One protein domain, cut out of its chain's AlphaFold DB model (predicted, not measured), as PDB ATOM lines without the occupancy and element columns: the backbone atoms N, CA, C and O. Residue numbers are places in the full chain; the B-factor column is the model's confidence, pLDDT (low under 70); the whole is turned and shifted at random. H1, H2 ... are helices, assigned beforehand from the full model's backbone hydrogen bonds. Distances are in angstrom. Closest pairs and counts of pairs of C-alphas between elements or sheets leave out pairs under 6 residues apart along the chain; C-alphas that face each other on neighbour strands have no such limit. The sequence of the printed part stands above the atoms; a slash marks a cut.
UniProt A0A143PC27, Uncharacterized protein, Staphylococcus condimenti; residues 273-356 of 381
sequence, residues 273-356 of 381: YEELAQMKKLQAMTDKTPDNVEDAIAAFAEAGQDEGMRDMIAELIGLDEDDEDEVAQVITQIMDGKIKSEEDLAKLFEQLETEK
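Overview. This is residues 273 to 356 of the 381 residues of an uncharacterized protein of Staphylococcus condimenti (UniProt A0A143PC27). Five helices form a flat slab: H2, H3 and H4 fill the middle, and H1 and H5 lie at its two long ends. 84 residues are printed, with five named helices, H1 to H5 in chain order, and no named strand: all helix. The whole is compact, with a radius of gyration of the C-alphas of 13.5 A and spans of 45 by 33 by 17 A.

Arrangement. Start at H5, residues 342 to 356; it forms a hairpin with H4, residues 326 to 335, and they only just touch, with 3 pairs of C-alphas within 8 A, the closest Val 330 and Leu 348, 7.7 A. H4 touches the hub H2, residues 293 to 303, closest at the C-alphas of Ala 301 and Met 335, 4.2 A. H1, residues 273 to 286, forms a hairpin with H2; they only just touch, with 3 pairs, through residues 282 to 285 of H1 alone, the closest C-alphas being Met 285 and Ala 299, 6.5 A. H3, residues 307 to 316, is close but not clearly touching H4. In each helix every O i to N i+4 pair is within hydrogen-bond range.

Along the chain. Find C-alpha 273 at (18.535, 33.735, 1.261); H1 runs 19.9 A. H5 runs 21.4 A to C-alpha 356 at (-21.760, 39.265, -15.062).

Size, cuts and confidence. The C-alphas of Tyr 273 and Thr 354 are farthest apart, 45.3 A. The printed part has no cut; no link is long. Confidence is under 70 at 35 residues, among them 278 to 291 and 315 to 328.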
ATOM      1  N   TYR A 273      18.088  34.690   2.280       82.00
ATOM      2  CA  TYR A 273      18.535  33.735   1.261       82.00
ATOM      3  C   TYR A 273      17.457  32.714   0.885       82.00
ATOM      4  O   TYR A 273      17.382  32.316  -0.280       82.00
ATOM      5  N   GLU A 274      16.618  32.302   1.835       80.31
ATOM      6  CA  GLU A 274      15.466  31.436   1.576       80.31
ATOM      7  C   GLU A 274      14.432  32.154   0.690       80.31
ATOM      8  O   GLU A 274      13.985  31.578  -0.305       80.31
ATOM      9  N   GLU A 275      14.132  33.428   0.962       75.31
ATOM     10  CA  GLU A 275      13.271  34.270   0.116       75.31
ATOM     11  C   GLU A 275      13.858  34.469  -1.290       75.31
ATOM     12  O   GLU A 275      13.174  34.256  -2.296       75.31
ATOM     13  N   LEU A 276      15.149  34.807  -1.394       74.56
ATOM     14  CA  LEU A 276      15.836  34.973  -2.680       74.56
ATOM     15  C   LEU A 276      15.829  33.684  -3.508       74.56
ATOM     16  O   LEU A 276      15.648  33.727  -4.727       74.56
ATOM     17  N   ALA A 277      16.017  32.526  -2.871       72.62
ATOM     18  CA  ALA A 277      15.953  31.236  -3.550       72.62
ATOM     19  C   ALA A 277      14.548  30.955  -4.105       72.62
ATOM     20  O   ALA A 277      14.418  30.457  -5.227       72.62
ATOM     21  N   GLN A 278      13.500  31.310  -3.355       69.12
ATOM     22  CA  GLN A 278      12.116  31.202  -3.815       69.12
ATOM     23  C   GLN A 278      11.834  32.155  -4.985       69.12
ATOM     24  O   GLN A 278      11.294  31.719  -6.003       69.12
ATOM     25  N   MET A 279      12.284  33.413  -4.908       67.50
ATOM     26  CA  MET A 279      12.126  34.378  -6.003       67.50
ATOM     27  C   MET A 279      12.856  33.939  -7.275       67.50
ATOM     28  O   MET A 279      12.282  33.992  -8.361       67.50
ATOM     29  N   LYS A 280      14.096  33.442  -7.164       65.81
ATOM     30  CA  LYS A 280      14.847  32.908  -8.315       65.81
ATOM     31  C   LYS A 280      14.139  31.720  -8.956       65.81
ATOM     32  O   LYS A 280      14.147  31.576 -10.176       65.81
ATOM     33  N   LYS A 281      13.509  30.868  -8.145       67.62
ATOM     34  CA  LYS A 281      12.707  29.750  -8.643       67.62
ATOM     35  C   LYS A 281      11.490  30.246  -9.425       67.62
ATOM     36  O   LYS A 281      11.232  29.723 -10.505       67.62
ATOM     37  N   LEU A 282      10.805  31.275  -8.925       64.12
ATOM     38  CA  LEU A 282       9.691  31.914  -9.625       64.12
ATOM     39  C   LEU A 282      10.149  32.541 -10.952       64.12
ATOM     40  O   LEU A 282       9.565  32.252 -11.996       64.12
ATOM     41  N   GLN A 283      11.238  33.316 -10.933       59.81
ATOM     42  CA  GLN A 283      11.825  33.924 -12.131       59.81
ATOM     43  C   GLN A 283      12.198  32.878 -13.186       59.81
ATOM     44  O   GLN A 283      11.824  33.012 -14.347       59.81
ATOM     45  N   ALA A 284      12.839  31.776 -12.794       62.66
ATOM     46  CA  ALA A 284      13.207  30.706 -13.723       62.66
ATOM     47  C   ALA A 284      11.995  30.046 -14.412       62.66
ATOM     48  O   ALA A 284      12.129  29.487 -15.506       62.66
ATOM     49  N   MET A 285      10.811  30.091 -13.789       59.88
ATOM     50  CA  MET A 285       9.566  29.630 -14.408       59.88
ATOM     51  C   MET A 285       8.990  30.665 -15.378       59.88
ATOM     52  O   MET A 285       8.438  30.273 -16.405       59.88
ATOM     53  N   THR A 286       9.152  31.961 -15.095       55.78
ATOM     54  CA  THR A 286       8.677  33.056 -15.958       55.78
ATOM     55  C   THR A 286       9.625  33.400 -17.111       55.78
ATOM     56  O   THR A 286       9.169  33.888 -18.142       55.78
ATOM     57  N   ASP A 287      10.925  33.115 -16.980       51.50
ATOM     58  CA  ASP A 287      11.956  33.393 -17.995       51.50
ATOM     59  C   ASP A 287      11.820  32.518 -19.243       51.50
ATOM     60  O   ASP A 287      12.309  32.855 -20.327       51.50
ATOM     61  N   LYS A 288      11.124  31.386 -19.121       53.72
ATOM     62  CA  LYS A 288      10.629  30.663 -20.285       53.72
ATOM     63  C   LYS A 288       9.399  31.396 -20.783       53.72
ATOM     64  O   LYS A 288       8.302  31.129 -20.305       53.72
ATOM     65  N   THR A 289       9.574  32.278 -21.768       51.38
ATOM     66  CA  THR A 289       8.444  32.780 -22.552       51.38
ATOM     67  C   THR A 289       7.682  31.560 -23.064       51.38
ATOM     68  O   THR A 289       8.252  30.792 -23.843       51.38
ATOM     69  N   PRO A 290       6.446  31.316 -22.604       57.81
ATOM     70  CA  PRO A 290       5.707  30.150 -23.042       57.81
ATOM     71  C   PRO A 290       5.515  30.251 -24.554       57.81
ATOM     72  O   PRO A 290       5.052  31.281 -25.048       57.81
ATOM     73  N   ASP A 291       5.867  29.202 -25.299       57.62
ATOM     74  CA  ASP A 291       5.716  29.202 -26.761       57.62
ATOM     75  C   ASP A 291       4.228  29.292 -27.165       57.62
ATOM     76  O   ASP A 291       3.889  29.621 -28.307       57.62
ATOM     77  N   ASN A 292       3.326  28.983 -26.228       70.81
ATOM     78  CA  ASN A 292       1.875  29.032 -26.361       70.81
ATOM     79  C   ASN A 292       1.185  29.087 -24.974       70.81
ATOM     80  O   ASN A 292       1.818  28.988 -23.924       70.81
ATOM     81  N   VAL A 293      -0.143  29.234 -24.977       72.12
ATOM     82  CA  VAL A 293      -0.979  29.325 -23.765       72.12
ATOM     83  C   VAL A 293      -0.950  28.036 -22.930       72.12
ATOM     84  O   VAL A 293      -1.050  28.099 -21.707       72.12
ATOM     85  N   GLU A 294      -0.786  26.865 -23.552       75.81
ATOM     86  CA  GLU A 294      -0.743  25.581 -22.838       75.81
ATOM     87  C   GLU A 294       0.533  25.445 -22.000       75.81
ATOM     88  O   GLU A 294       0.468  25.001 -20.854       75.81
ATOM     89  N   ASP A 295       1.669  25.906 -22.528       70.88
ATOM     90  CA  ASP A 295       2.939  25.947 -21.799       70.88
ATOM     91  C   ASP A 295       2.860  26.903 -20.595       70.88
ATOM     92  O   ASP A 295       3.389  26.598 -19.524       70.88
ATOM     93  N   ALA A 296       2.131  28.018 -20.729       69.38
ATOM     94  CA  ALA A 296       1.893  28.951 -19.628       69.38
ATOM     95  C   ALA A 296       1.040  28.301 -18.523       69.38
ATOM     96  O   ALA A 296       1.391  28.358 -17.346       69.38
ATOM     97  N   ILE A 297      -0.054  27.628 -18.902       75.88
ATOM     98  CA  ILE A 297      -0.929  26.894 -17.973       75.88
ATOM     99  C   ILE A 297      -0.139  25.805 -17.239       75.88
ATOM    100  O   ILE A 297      -0.284  25.651 -16.026       75.88
ATOM    101  N   ALA A 298       0.716  25.066 -17.950       77.19
ATOM    102  CA  ALA A 298       1.544  24.023 -17.361       77.19
ATOM    103  C   ALA A 298       2.541  24.582 -16.333       77.19
ATOM    104  O   ALA A 298       2.665  24.006 -15.254       77.19
ATOM    105  N   ALA A 299       3.188  25.715 -16.626       72.19
ATOM    106  CA  ALA A 299       4.122  26.362 -15.706       72.19
ATOM    107  C   ALA A 299       3.434  26.810 -14.404       72.19
ATOM    108  O   ALA A 299       3.912  26.498 -13.316       72.19
ATOM    109  N   PHE A 300       2.268  27.460 -14.487       74.69
ATOM    110  CA  PHE A 300       1.506  27.855 -13.294       74.69
ATOM    111  C   PHE A 300       0.945  26.652 -12.517       74.69
ATOM    112  O   PHE A 300       0.916  26.669 -11.286       74.69
ATOM    113  N   ALA A 301       0.528  25.585 -13.206       79.88
ATOM    114  CA  ALA A 301       0.071  24.354 -12.559       79.88
ATOM    115  C   ALA A 301       1.213  23.597 -11.858       79.88
ATOM    116  O   ALA A 301       0.991  22.975 -10.821       79.88
ATOM    117  N   GLU A 302       2.430  23.636 -12.408       79.94
ATOM    118  CA  GLU A 302       3.638  23.126 -11.752       79.94
ATOM    119  C   GLU A 302       4.000  23.990 -10.537       79.94
ATOM    120  O   GLU A 302       4.280  23.448  -9.468       79.94
ATOM    121  N   ALA A 303       3.899  25.319 -10.662       73.94
ATOM    122  CA  ALA A 303       4.168  26.249  -9.568       73.94
ATOM    123  C   ALA A 303       3.220  26.024  -8.377       73.94
ATOM    124  O   ALA A 303       3.653  26.005  -7.230       73.94
ATOM    125  N   GLY A 304       1.938  25.753  -8.644       75.94
ATOM    126  CA  GLY A 304       0.927  25.476  -7.618       75.94
ATOM    127  C   GLY A 304       1.121  24.181  -6.814       75.94
ATOM    128  O   GLY A 304       0.428  23.988  -5.813       75.94
ATOM    129  N   GLN A 305       2.035  23.292  -7.227       78.81
ATOM    130  CA  GLN A 305       2.382  22.072  -6.479       78.81
ATOM    131  C   GLN A 305       3.413  22.312  -5.371       78.81
ATOM    132  O   GLN A 305       3.618  21.431  -4.535       78.81
ATOM    133  N   ASP A 306       4.059  23.475  -5.365       77.06
ATOM    134  CA  ASP A 306       5.021  23.887  -4.351       77.06
ATOM    135  C   ASP A 306       4.368  24.908  -3.414       77.06
ATOM    136  O   ASP A 306       3.868  25.938  -3.856       77.06
ATOM    137  N   GLU A 307       4.341  24.593  -2.121       76.44
ATOM    138  CA  GLU A 307       3.660  25.403  -1.103       76.44
ATOM    139  C   GLU A 307       4.272  26.809  -0.989       76.44
ATOM    140  O   GLU A 307       3.533  27.786  -0.960       76.44
ATOM    141  N   GLY A 308       5.604  26.932  -1.063       69.06
ATOM    142  CA  GLY A 308       6.276  28.232  -1.013       69.06
ATOM    143  C   GLY A 308       6.015  29.079  -2.258       69.06
ATOM    144  O   GLY A 308       5.749  30.274  -2.160       69.06
ATOM    145  N   MET A 309       6.010  28.463  -3.447       70.62
ATOM    146  CA  MET A 309       5.649  29.187  -4.677       70.62
ATOM    147  C   MET A 309       4.175  29.588  -4.696       70.62
ATOM    148  O   MET A 309       3.825  30.637  -5.239       70.62
ATOM    149  N   ARG A 310       3.304  28.764  -4.109       75.94
ATOM    150  CA  ARG A 310       1.877  29.051  -4.006       75.94
ATOM    151  C   ARG A 310       1.607  30.276  -3.142       75.94
ATOM    152  O   ARG A 310       0.830  31.127  -3.570       75.94
ATOM    153  N   ASP A 311       2.266  30.370  -1.994       71.88
ATOM    154  CA  ASP A 311       2.141  31.507  -1.080       71.88
ATOM    155  C   ASP A 311       2.698  32.793  -1.709       71.88
ATOM    156  O   ASP A 311       2.054  33.839  -1.658       71.88
ATOM    157  N   MET A 312       3.832  32.703  -2.410       69.19
ATOM    158  CA  MET A 312       4.417  33.851  -3.106       69.19
ATOM    159  C   MET A 312       3.531  34.351  -4.253       69.19
ATOM    160  O   MET A 312       3.315  35.552  -4.382       69.19
ATOM    161  N   ILE A 313       2.989  33.452  -5.084       70.88
ATOM    162  CA  ILE A 313       2.049  33.852  -6.141       70.88
ATOM    163  C   ILE A 313       0.816  34.494  -5.504       70.88
ATOM    164  O   ILE A 313       0.406  35.552  -5.966       70.88
ATOM    165  N   ALA A 314       0.273  33.905  -4.435       72.19
ATOM    166  CA  ALA A 314      -0.875  34.447  -3.716       72.19
ATOM    167  C   ALA A 314      -0.650  35.893  -3.250       72.19
ATOM    168  O   ALA A 314      -1.511  36.741  -3.472       72.19
ATOM    169  N   GLU A 315       0.519  36.192  -2.685       69.75
ATOM    170  CA  GLU A 315       0.905  37.555  -2.307       69.75
ATOM    171  C   GLU A 315       1.026  38.483  -3.530       69.75
ATOM    172  O   GLU A 315       0.532  39.611  -3.522       69.75
ATOM    173  N   LEU A 316       1.610  37.989  -4.624       64.75
ATOM    174  CA  LEU A 316       1.891  38.752  -5.846       64.75
ATOM    175  C   LEU A 316       0.627  39.157  -6.623       64.75
ATOM    176  O   LEU A 316       0.582  40.234  -7.218       64.75
ATOM    177  N   ILE A 317      -0.393  38.298  -6.622       65.94
ATOM    178  CA  ILE A 317      -1.708  38.584  -7.219       65.94
ATOM    179  C   ILE A 317      -2.692  39.201  -6.220       65.94
ATOM    180  O   ILE A 317      -3.842  39.433  -6.586       65.94
ATOM    181  N   GLY A 318      -2.251  39.497  -4.992       56.62
ATOM    182  CA  GLY A 318      -3.086  40.125  -3.972       56.62
ATOM    183  C   GLY A 318      -4.280  39.260  -3.575       56.62
ATOM    184  O   GLY A 318      -5.397  39.763  -3.511       56.62
ATOM    185  N   LEU A 319      -4.067  37.960  -3.333       56.03
ATOM    186  CA  LEU A 319      -5.073  37.078  -2.733       56.03
ATOM    187  C   LEU A 319      -5.302  37.450  -1.260       56.03
ATOM    188  O   LEU A 319      -4.997  36.671  -0.359       56.03
ATOM    189  N   ASP A 320      -5.872  38.623  -1.000       51.09
ATOM    190  CA  ASP A 320      -6.621  38.816   0.233       51.09
ATOM    191  C   ASP A 320      -7.905  37.976   0.123       51.09
ATOM    192  O   ASP A 320      -8.546  37.927  -0.929       51.09
ATOM    193  N   GLU A 321      -8.274  37.271   1.198       47.47
ATOM    194  CA  GLU A 321      -9.349  36.257   1.234       47.47
ATOM    195  C   GLU A 321     -10.757  36.766   0.819       47.47
ATOM    196  O   GLU A 321     -11.705  35.978   0.819       47.47
ATOM    197  N   ASP A 322     -10.907  38.037   0.429       48.19
ATOM    198  CA  ASP A 322     -12.183  38.715   0.185       48.19
ATOM    199  C   ASP A 322     -12.326  39.407  -1.198       48.19
ATOM    200  O   ASP A 322     -13.386  39.989  -1.446       48.19
ATOM    201  N   ASP A 323     -11.352  39.336  -2.121       47.50
ATOM    202  CA  ASP A 323     -11.449  40.061  -3.406       47.50
ATOM    203  C   ASP A 323     -12.017  39.231  -4.583       47.50
ATOM    204  O   ASP A 323     -11.536  38.158  -4.952       47.50
ATOM    205  N   GLU A 324     -13.053  39.784  -5.226       53.62
ATOM    206  CA  GLU A 324     -13.726  39.292  -6.442       53.62
ATOM    207  C   GLU A 324     -12.877  39.487  -7.725       53.62
ATOM    208  O   GLU A 324     -13.423  39.736  -8.803       53.62
ATOM    209  N   ASP A 325     -11.543  39.419  -7.646       67.38
ATOM    210  CA  ASP A 325     -10.691  39.595  -8.827       67.38
ATOM    211  C   ASP A 325     -10.714  38.325  -9.697       67.38
ATOM    212  O   ASP A 325     -10.239  37.246  -9.330       67.38
ATOM    213  N   GLU A 326     -11.294  38.450 -10.889       68.25
ATOM    214  CA  GLU A 326     -11.372  37.383 -11.889       68.25
ATOM    215  C   GLU A 326      -9.987  36.840 -12.255       68.25
ATOM    216  O   GLU A 326      -9.841  35.645 -12.522       68.25
ATOM    217  N   VAL A 327      -8.956  37.690 -12.228       67.56
ATOM    218  CA  VAL A 327      -7.574  37.292 -12.526       67.56
ATOM    219  C   VAL A 327      -7.046  36.350 -11.445       67.56
ATOM    220  O   VAL A 327      -6.504  35.287 -11.758       67.56
ATOM    221  N   ALA A 328      -7.278  36.685 -10.177       69.12
ATOM    222  CA  ALA A 328      -6.913  35.860  -9.032       69.12
ATOM    223  C   ALA A 328      -7.607  34.487  -9.055       69.12
ATOM    224  O   ALA A 328      -6.978  33.449  -8.810       69.12
ATOM    225  N   GLN A 329      -8.896  34.458  -9.411       73.25
ATOM    226  CA  GLN A 329      -9.661  33.213  -9.525       73.25
ATOM    227  C   GLN A 329      -9.148  32.316 -10.653       73.25
ATOM    228  O   GLN A 329      -9.025  31.102 -10.465       73.25
ATOM    229  N   VAL A 330      -8.834  32.893 -11.817       77.31
ATOM    230  CA  VAL A 330      -8.277  32.150 -12.956       77.31
ATOM    231  C   VAL A 330      -6.924  31.544 -12.578       77.31
ATOM    232  O   VAL A 330      -6.730  30.339 -12.747       77.31
ATOM    233  N   ILE A 331      -6.018  32.334 -11.998       76.44
ATOM    234  CA  ILE A 331      -4.672  31.879 -11.612       76.44
ATOM    235  C   ILE A 331      -4.745  30.777 -10.546       76.44
ATOM    236  O   ILE A 331      -4.114  29.731 -10.703       76.44
ATOM    237  N   THR A 332      -5.593  30.934  -9.526       78.50
ATOM    238  CA  THR A 332      -5.801  29.910  -8.486       78.50
ATOM    239  C   THR A 332      -6.318  28.596  -9.075       78.50
ATOM    240  O   THR A 332      -5.880  27.510  -8.688       78.50
ATOM    241  N   GLN A 333      -7.235  28.657 -10.046       80.19
ATOM    242  CA  GLN A 333      -7.753  27.457 -10.708       80.19
ATOM    243  C   GLN A 333      -6.716  26.773 -11.610       80.19
ATOM    244  O   GLN A 333      -6.734  25.542 -11.720       80.19
ATOM    245  N   ILE A 334      -5.802  27.529 -12.222       82.56
ATOM    246  CA  ILE A 334      -4.658  26.961 -12.948       82.56
ATOM    247  C   ILE A 334      -3.703  26.269 -11.965       82.56
ATOM    248  O   ILE A 334      -3.355  25.108 -12.176       82.56
ATOM    249  N   MET A 335      -3.350  26.925 -10.856       81.94
ATOM    250  CA  MET A 335      -2.448  26.384  -9.827       81.94
ATOM    251  C   MET A 335      -2.995  25.127  -9.142       81.94
ATOM    252  O   MET A 335      -2.253  24.187  -8.869       81.94
ATOM    253  N   ASP A 336      -4.308  25.059  -8.918       83.44
ATOM    254  CA  ASP A 336      -4.989  23.856  -8.420       83.44
ATOM    255  C   ASP A 336      -5.058  22.722  -9.468       83.44
ATOM    256  O   ASP A 336      -5.597  21.642  -9.197       83.44
ATOM    257  N   GLY A 337      -4.580  22.965 -10.693       80.12
ATOM    258  CA  GLY A 337      -4.640  22.033 -11.814       80.12
ATOM    259  C   GLY A 337      -6.063  21.771 -12.314       80.12
ATOM    260  O   GLY A 337      -6.316  20.714 -12.899       80.12
ATOM    261  N   LYS A 338      -7.011  22.683 -12.058       82.69
ATOM    262  CA  LYS A 338      -8.397  22.597 -12.559       82.69
ATOM    263  C   LYS A 338      -8.478  23.016 -14.026       82.69
ATOM    264  O   LYS A 338      -9.250  22.419 -14.771       82.69
ATOM    265  N   ILE A 339      -7.652  23.978 -14.433       80.88
ATOM    266  CA  ILE A 339      -7.460  24.383 -15.829       80.88
ATOM    267  C   ILE A 339      -6.197  23.702 -16.349       80.88
ATOM    268  O   ILE A 339      -5.128  23.866 -15.766       80.88
ATOM    269  N   LYS A 340      -6.316  22.917 -17.425       81.25
ATOM    270  CA  LYS A 340      -5.183  22.168 -18.003       81.25
ATOM    271  C   LYS A 340      -4.957  22.448 -19.482       81.25
ATOM    272  O   LYS A 340      -4.043  21.883 -20.071       81.25
ATOM    273  N   SER A 341      -5.815  23.259 -20.087       82.44
ATOM    274  CA  SER A 341      -5.801  23.542 -21.516       82.44
ATOM    275  C   SER A 341      -6.395  24.916 -21.808       82.44
ATOM    276  O   SER A 341      -7.161  25.458 -21.007       82.44
ATOM    277  N   GLU A 342      -6.084  25.454 -22.985       79.31
ATOM    278  CA  GLU A 342      -6.687  26.692 -23.490       79.31
ATOM    279  C   GLU A 342      -8.223  26.574 -23.600       79.31
ATOM    280  O   GLU A 342      -8.946  27.538 -23.356       79.31
ATOM    281  N   GLU A 343      -8.743  25.374 -23.881       80.06
ATOM    282  CA  GLU A 343     -10.187  25.115 -23.929       80.06
ATOM    283  C   GLU A 343     -10.848  25.226 -22.542       80.06
ATOM    284  O   GLU A 343     -11.971  25.718 -22.431       80.06
ATOM    285  N   ASP A 344     -10.162  24.794 -21.478       81.88
ATOM    286  CA  ASP A 344     -10.649  24.946 -20.101       81.88
ATOM    287  C   ASP A 344     -10.643  26.420 -19.675       81.88
ATOM    288  O   ASP A 344     -11.587  26.883 -19.035       81.88
ATOM    289  N   LEU A 345      -9.612  27.166 -20.089       79.38
ATOM    290  CA  LEU A 345      -9.494  28.602 -19.845       79.38
ATOM    291  C   LEU A 345     -10.629  29.374 -20.542       79.38
ATOM    292  O   LEU A 345     -11.288  30.209 -19.925       79.38
ATOM    293  N   ALA A 346     -10.914  29.045 -21.807       79.19
ATOM    294  CA  ALA A 346     -11.998  29.656 -22.575       79.19
ATOM    295  C   ALA A 346     -13.381  29.390 -21.956       79.19
ATOM    296  O   ALA A 346     -14.211  30.296 -21.891       79.19
ATOM    297  N   LYS A 347     -13.620  28.171 -21.449       81.38
ATOM    298  CA  LYS A 347     -14.863  27.826 -20.737       81.38
ATOM    299  C   LYS A 347     -15.026  28.603 -19.436       81.38
ATOM    300  O   LYS A 347     -16.150  28.954 -19.093       81.38
ATOM    301  N   LEU A 348     -13.933  28.851 -18.714       80.19
ATOM    302  CA  LEU A 348     -13.978  29.644 -17.490       80.19
ATOM    303  C   LEU A 348     -14.331  31.106 -17.790       80.19
ATOM    304  O   LEU A 348     -15.194  31.666 -17.120       80.19
ATOM    305  N   PHE A 349     -13.745  31.706 -18.829       78.69
ATOM    306  CA  PHE A 349     -14.113  33.065 -19.242       78.69
ATOM    307  C   PHE A 349     -15.575  33.171 -19.700       78.69
ATOM    308  O   PHE A 349     -16.253  34.126 -19.335       78.69
ATOM    309  N   GLU A 350     -16.100  32.169 -20.415       77.31
ATOM    310  CA  GLU A 350     -17.520  32.126 -20.804       77.31
ATOM    311  C   GLU A 350     -18.457  32.049 -19.578       77.31
ATOM    312  O   GLU A 350     -19.542  32.638 -19.577       77.31
ATOM    313  N   GLN A 351     -18.032  31.366 -18.507       74.06
ATOM    314  CA  GLN A 351     -18.764  31.299 -17.233       74.06
ATOM    315  C   GLN A 351     -18.732  32.630 -16.472       74.06
ATOM    316  O   GLN A 351     -19.774  33.094 -16.014       74.06
ATOM    317  N   LEU A 352     -17.571  33.282 -16.402       71.00
ATOM    318  CA  LEU A 352     -17.427  34.591 -15.754       71.00
ATOM    319  C   LEU A 352     -18.227  35.685 -16.489       71.00
ATOM    320  O   LEU A 352     -18.869  36.527 -15.858       71.00
ATOM    321  N   GLU A 353     -18.281  35.640 -17.825       65.94
ATOM    322  CA  GLU A 353     -19.119  36.552 -18.617       65.94
ATOM    323  C   GLU A 353     -20.623  36.321 -18.393       65.94
ATOM    324  O   GLU A 353     -21.388  37.285 -18.314       65.94
ATOM    325  N   THR A 354     -21.062  35.066 -18.235       63.12
ATOM    326  CA  THR A 354     -22.478  34.756 -17.968       63.12
ATOM    327  C   THR A 354     -22.917  35.129 -16.548       63.12
ATOM    328  O   THR A 354     -24.054  35.565 -16.365       63.12
ATOM    329  N   GLU A 355     -22.026  35.067 -15.555       58.56
ATOM    330  CA  GLU A 355     -22.307  35.528 -14.181       58.56
ATOM    331  C   GLU A 355     -22.372  37.069 -14.063       58.56
ATOM    332  O   GLU A 355     -23.135  37.617 -13.254       58.56
ATOM    333  N   LYS A 356     -21.661  37.798 -14.934       55.38
ATOM    334  CA  LYS A 356     -21.760  39.265 -15.062       55.38
ATOM    335  C   LYS A 356     -23.060  39.749 -15.718       55.38
ATOM    336  O   LYS A 356     -23.525  40.853 -15.422       55.38
TER     337      LYS A 356